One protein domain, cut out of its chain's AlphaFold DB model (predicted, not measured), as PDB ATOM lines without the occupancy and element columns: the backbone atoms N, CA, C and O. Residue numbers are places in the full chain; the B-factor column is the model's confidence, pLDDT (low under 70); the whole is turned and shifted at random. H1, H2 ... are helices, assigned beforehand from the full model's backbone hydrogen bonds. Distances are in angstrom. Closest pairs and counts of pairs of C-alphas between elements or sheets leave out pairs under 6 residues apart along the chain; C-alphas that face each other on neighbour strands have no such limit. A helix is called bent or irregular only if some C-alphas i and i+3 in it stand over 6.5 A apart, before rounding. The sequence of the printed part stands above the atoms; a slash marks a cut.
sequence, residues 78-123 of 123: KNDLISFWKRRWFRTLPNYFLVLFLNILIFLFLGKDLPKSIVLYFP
ATOM      1  N   LYS A  78      82.899  56.560 108.071       74.38
ATOM      2  CA  LYS A  78      83.875  57.178 107.137       74.38
ATOM      3  C   LYS A  78      84.297  58.588 107.591       74.38
ATOM      4  O   LYS A  78      85.462  58.965 107.462       74.38
ATOM      5  N   ASN A  79      83.368  59.335 108.190       79.25
ATOM      6  CA  ASN A  79      83.603  60.686 108.703       79.25
ATOM      7  C   ASN A  79      84.562  60.713 109.905       79.25
ATOM      8  O   ASN A  79      85.392  61.620 110.002       79.25
ATOM      9  N   ASP A  80      84.528  59.705 110.782       80.44
ATOM     10  CA  ASP A  80      85.438  59.621 111.930       80.44
ATOM     11  C   ASP A  80      86.873  59.355 111.491       80.44
ATOM     12  O   ASP A  80      87.805  59.959 112.036       80.44
ATOM     13  N   LEU A  81      87.046  58.527 110.456       82.12
ATOM     14  CA  LEU A  81      88.337  58.262 109.829       82.12
ATOM     15  C   LEU A  81      88.933  59.549 109.249       82.12
ATOM     16  O   LEU A  81      90.057  59.922 109.581       82.12
ATOM     17  N   ILE A  82      88.152  60.281 108.448       83.94
ATOM     18  CA  ILE A  82      88.571  61.565 107.868       83.94
ATOM     19  C   ILE A  82      88.909  62.567 108.977       83.94
ATOM     20  O   ILE A  82      89.921  63.263 108.897       83.94
ATOM     21  N   SER A  83      88.114  62.623 110.048       84.31
ATOM     22  CA  SER A  83      88.377  63.509 111.188       84.31
ATOM     23  C   SER A  83      89.686  63.159 111.913       84.31
ATOM     24  O   SER A  83      90.382  64.050 112.405       84.31
ATOM     25  N   PHE A  84      90.042  61.872 111.980       84.25
ATOM     26  CA  PHE A  84      91.291  61.398 112.565       84.25
ATOM     27  C   PHE A  84      92.492  61.827 111.716       84.25
ATOM     28  O   PHE A  84      93.438  62.411 112.248       84.25
ATOM     29  N   TRP A  85      92.423  61.614 110.398       85.19
ATOM     30  CA  TRP A  85      93.469  62.034 109.464       85.19
ATOM     31  C   TRP A  85      93.626  63.555 109.418       85.19
ATOM     32  O   TRP A  85      94.750  64.040 109.524       85.19
ATOM     33  N   LYS A  86      92.519  64.314 109.390       88.38
ATOM     34  CA  LYS A  86      92.546  65.785 109.464       88.38
ATOM     35  C   LYS A  86      93.284  66.263 110.711       88.38
ATOM     36  O   LYS A  86      94.248  67.007 110.591       88.38
ATOM     37  N   ARG A  87      92.905  65.792 111.906       86.12
ATOM     38  CA  ARG A  87      93.586  66.164 113.163       86.12
ATOM     39  C   ARG A  87      95.078  65.844 113.136       86.12
ATOM     40  O   ARG A  87      95.882  66.603 113.668       86.12
ATOM     41  N   ARG A  88      95.452  64.725 112.515       85.38
ATOM     42  CA  ARG A  88      96.851  64.319 112.387       85.38
ATOM     43  C   ARG A  88      97.627  65.242 111.448       85.38
ATOM     44  O   ARG A  88      98.707  65.688 111.822       85.38
ATOM     45  N   TRP A  89      97.067  65.562 110.284       89.12
ATOM     46  CA  TRP A  89      97.664  66.478 109.311       89.12
ATOM     47  C   TRP A  89      97.779  67.901 109.848       89.12
ATOM     48  O   TRP A  89      98.854  68.483 109.771       89.12
ATOM     49  N   PHE A  90      96.740  68.423 110.504       89.00
ATOM     50  CA  PHE A  90      96.793  69.730 111.168       89.00
ATOM     51  C   PHE A  90      97.802  69.794 112.322       89.00
ATOM     52  O   PHE A  90      98.118  70.882 112.779       89.00
ATOM     53  N   ARG A  91      98.346  68.663 112.791       83.19
ATOM     54  CA  ARG A  91      99.431  68.654 113.781       83.19
ATOM     55  C   ARG A  91     100.822  68.676 113.141       83.19
ATOM     56  O   ARG A  91     101.728  69.276 113.703       83.19
ATOM     57  N   THR A  92     101.016  68.011 112.001       86.56
ATOM     58  CA  THR A  92     102.339  67.880 111.357       86.56
ATOM     59  C   THR A  92     102.595  68.937 110.285       86.56
ATOM     60  O   THR A  92     103.719  69.417 110.166       86.56
ATOM     61  N   LEU A  93     101.565  69.325 109.526       88.88
ATOM     62  CA  LEU A  93     101.679  70.288 108.430       88.88
ATOM     63  C   LEU A  93     102.067  71.698 108.889       88.88
ATOM     64  O   LEU A  93     102.940  72.271 108.245       88.88
ATOM     65  N   PRO A  94     101.514  72.271 109.981       89.56
ATOM     66  CA  PRO A  94     101.894  73.627 110.381       89.56
ATOM     67  C   PRO A  94     103.383  73.742 110.693       89.56
ATOM     68  O   PRO A  94     104.034  74.680 110.250       89.56
ATOM     69  N   ASN A  95     103.942  72.746 111.390       90.06
ATOM     70  CA  ASN A  95     105.369  72.721 111.688       90.06
ATOM     71  C   ASN A  95     106.212  72.536 110.418       90.06
ATOM     72  O   ASN A  95     107.245  73.179 110.274       90.06
ATOM     73  N   TYR A  96     105.760  71.692 109.485       88.75
ATOM     74  CA  TYR A  96     106.417  71.532 108.188       88.75
ATOM     75  C   TYR A  96     106.462  72.854 107.410       88.75
ATOM     76  O   TYR A  96     107.543  73.281 107.012       88.75
ATOM     77  N   PHE A  97     105.322  73.531 107.243       91.81
ATOM     78  CA  PHE A  97     105.257  74.803 106.520       91.81
ATOM     79  C   PHE A  97     106.043  75.910 107.219       91.81
ATOM     80  O   PHE A  97     106.684  76.706 106.541       91.81
ATOM     81  N   LEU A  98     106.051  75.940 108.554       93.62
ATOM     82  CA  LEU A  98     106.853  76.887 109.325       93.62
ATOM     83  C   LEU A  98     108.349  76.684 109.061       93.62
ATOM     84  O   LEU A  98     109.045  77.637 108.723       93.62
ATOM     85  N   VAL A  99     108.846  75.448 109.172       91.25
ATOM     86  CA  VAL A  99     110.264  75.144 108.920       91.25
ATOM     87  C   VAL A  99     110.629  75.402 107.458       91.25
ATOM     88  O   VAL A  99     111.689  75.963 107.193       91.25
ATOM     89  N   LEU A 100     109.751  75.051 106.516       88.81
ATOM     90  CA  LEU A 100     109.935  75.335 105.092       88.81
ATOM     91  C   LEU A 100     110.035  76.843 104.832       88.81
ATOM     92  O   LEU A 100     110.956  77.290 104.155       88.81
ATOM     93  N   PHE A 101     109.122  77.629 105.404       92.06
ATOM     94  CA  PHE A 101     109.121  79.084 105.282       92.06
ATOM     95  C   PHE A 101     110.408  79.699 105.845       92.06
ATOM     96  O   PHE A 101     111.050  80.502 105.172       92.06
ATOM     97  N   LEU A 102     110.834  79.271 107.038       92.44
ATOM     98  CA  LEU A 102     112.105  79.703 107.623       92.44
ATOM     99  C   LEU A 102     113.297  79.317 106.745       92.44
ATOM    100  O   LEU A 102     114.206  80.121 106.565       92.44
ATOM    101  N   ASN A 103     113.295  78.112 106.174       87.50
ATOM    102  CA  ASN A 103     114.365  77.653 105.296       87.50
ATOM    103  C   ASN A 103     114.482  78.526 104.035       87.50
ATOM    104  O   ASN A 103     115.586  78.934 103.685       87.50
ATOM    105  N   ILE A 104     113.351  78.881 103.414       88.19
ATOM    106  CA  ILE A 104     113.301  79.797 102.265       88.19
ATOM    107  C   ILE A 104     113.808  81.190 102.658       88.19
ATOM    108  O   ILE A 104     114.618  81.771 101.936       88.19
ATOM    109  N   LEU A 105     113.374  81.716 103.809       89.44
ATOM    110  CA  LEU A 105     113.803  83.028 104.300       89.44
ATOM    111  C   LEU A 105     115.318  83.075 104.543       89.44
ATOM    112  O   LEU A 105     115.979  84.025 104.132       89.44
ATOM    113  N   ILE A 106     115.871  82.029 105.162       88.56
ATOM    114  CA  ILE A 106     117.316  81.869 105.359       88.56
ATOM    115  C   ILE A 106     118.021  81.829 104.000       88.56
ATOM    116  O   ILE A 106     118.981  82.560 103.788       88.56
ATOM    117  N   PHE A 107     117.533  81.022 103.057       84.75
ATOM    118  CA  PHE A 107     118.142  80.890 101.734       84.75
ATOM    119  C   PHE A 107     118.195  82.224 100.970       84.75
ATOM    120  O   PHE A 107     119.239  82.565 100.412       84.75
ATOM    121  N   LEU A 108     117.108  83.001 101.017       84.88
ATOM    122  CA  LEU A 108     117.022  84.357 100.466       84.88
ATOM    123  C   LEU A 108     117.999  85.323 101.147       84.88
ATOM    124  O   LEU A 108     118.698  86.071 100.468       84.88
ATOM    125  N   PHE A 109     118.078  85.290 102.481       86.50
ATOM    126  CA  PHE A 109     118.975  86.160 103.247       86.50
ATOM    127  C   PHE A 109     120.458  85.878 102.956       86.50
ATOM    128  O   PHE A 109     121.278  86.790 102.986       86.50
ATOM    129  N   LEU A 110     120.808  84.633 102.615       85.38
ATOM    130  CA  LEU A 110     122.158  84.259 102.179       85.38
ATOM    131  C   LEU A 110     122.507  84.730 100.750       85.38
ATOM    132  O   LEU A 110     123.599  84.423 100.273       85.38
ATOM    133  N   GLY A 111     121.615  85.450 100.060       69.44
ATOM    134  CA  GLY A 111     121.882  86.029  98.739       69.44
ATOM    135  C   GLY A 111     122.061  84.992  97.628       69.44
ATOM    136  O   GLY A 111     122.654  85.294  96.594       69.44
ATOM    137  N   LYS A 112     121.591  83.757  97.837       67.44
ATOM    138  CA  LYS A 112     121.584  82.724  96.800       67.44
ATOM    139  C   LYS A 112     120.329  82.876  95.955       67.44
ATOM    140  O   LYS A 112     119.220  82.873  96.488       67.44
ATOM    141  N   ASP A 113     120.509  82.957  94.640       64.94
ATOM    142  CA  ASP A 113     119.393  82.902  93.704       64.94
ATOM    143  C   ASP A 113     118.608  81.610  93.934       64.94
ATOM    144  O   ASP A 113     119.177  80.513  94.004       64.94
ATOM    145  N   LEU A 114     117.287  81.741  94.057       64.56
ATOM    146  CA  LEU A 114     116.409  80.583  94.050       64.56
ATOM    147  C   LEU A 114     116.689  79.774  92.773       64.56
ATOM    148  O   LEU A 114     116.792  80.371  91.694       64.56
ATOM    149  N   PRO A 115     116.830  78.437  92.858       64.19
ATOM    150  CA  PRO A 115     117.072  77.637  91.669       64.19
ATOM    151  C   PRO A 115     115.971  77.938  90.650       64.19
ATOM    152  O   PRO A 115     114.787  77.773  90.935       64.19
ATOM    153  N   LYS A 116     116.346  78.400  89.449       63.25
ATOM    154  CA  LYS A 116     115.390  78.778  88.384       63.25
ATOM    155  C   LYS A 116     114.451  77.624  87.985       63.25
ATOM    156  O   LYS A 116     113.450  77.848  87.316       63.25
ATOM    157  N   SER A 117     114.755  76.402  88.429       66.56
ATOM    158  CA  SER A 117     113.973  75.178  88.280       66.56
ATOM    159  C   SER A 117     112.972  74.898  89.411       66.56
ATOM    160  O   SER A 117     112.442  73.795  89.450       66.56
ATOM    161  N   ILE A 118     112.659  75.835  90.319       63.94
ATOM    162  CA  ILE A 118     111.623  75.611  91.356       63.94
ATOM    163  C   ILE A 118     110.304  75.129  90.752       63.94
ATOM    164  O   ILE A 118     109.703  74.195  91.272       63.94
ATOM    165  N   VAL A 119     109.902  75.701  89.616       66.62
ATOM    166  CA  VAL A 119     108.681  75.318  88.884       66.62
ATOM    167  C   VAL A 119     108.739  73.866  88.381       66.62
ATOM    168  O   VAL A 119     107.708  73.256  88.155       66.62
ATOM    169  N   LEU A 120     109.932  73.278  88.253       64.00
ATOM    170  CA  LEU A 120     110.144  71.903  87.790       64.00
ATOM    171  C   LEU A 120     110.046  70.860  88.924       64.00
ATOM    172  O   LEU A 120     109.928  69.671  88.645       64.00
ATOM    173  N   TYR A 121     110.097  71.288  90.193       64.06
ATOM    174  CA  TYR A 121     109.963  70.415  91.372       64.06
ATOM    175  C   TYR A 121     108.523  70.285  91.886       64.06
ATOM    176  O   TYR A 121     108.254  69.423  92.725       64.06
ATOM    177  N   PHE A 122     107.610  71.121  91.395       60.00
ATOM    178  CA  PHE A 122     106.187  71.051  91.703       60.00
ATOM    179  C   PHE A 122     105.443  70.614  90.432       60.00
ATOM    180  O   PHE A 122     105.361  71.419  89.506       60.00
ATOM    181  N   PRO A 123     104.983  69.351  90.339       55.28
ATOM    182  CA  PRO A 123     104.113  68.918  89.249       55.28
ATOM    183  C   PRO A 123     102.729  69.578  89.325       55.28
ATOM    184  O   PRO A 123     102.276  69.890  90.453       55.28
TER     185      PRO A 123
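What this domain is: This is residues 78 to 123 of the 123 residues of the protein "Acyl_transf_3 domain-containing protein" of Bacteroidetes bacterium HGW-Bacteroidetes-3 (UniProt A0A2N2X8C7). What is the shape? A long bent helix, H1, makes the length, and after it the chain turns back like a hook to the one-turn helix H2, which stands clear of H1. What is printed? The printed part has 46 residues with two named helices, H1 then H2, and no named strand: all helix, extended, radius of gyration of the C-alphas 15.9 A, spans 47 by 22 by 6 A.

How they stand to each other: Is H1, residues 78 to 109, straight? By its hydrogen bonds it was assigned as one helix, but it is bent: C-alphas 91 and 94 are 6.5 A apart. Arms H1a, residues 78 to 91, and H1b, residues 94 to 109, stand at a shallow tilt of 34 degrees, only just short of steep. Where is H2, residues 118 to 121? It is apart from both arms, with no C-alphas within 8 A. What do the backbones show? In H1a and H1b every O i to N i+4 pair is within hydrogen-bond range; H2 is too short for one.

Where its parts are: Where does H1a begin? C-alpha 78 is at (83.875, 57.178, 107.137), and H1a is 20.4 A long. Where do H1b and H2 end? H1b, 22.4 A, ends at C-alpha 109 (118.975, 86.160, 103.247), and H2, 5.5 A, at C-alpha 121 (109.963, 70.415, 91.372).

The domain as a whole: How large is it? The two C-alphas farthest apart, Lys 78 and Gly 111, are 48.5 A apart. Is it whole and sure? The printed part has no cut, the 8-residue link is short, and residues 111 to 123 have pLDDT under 70.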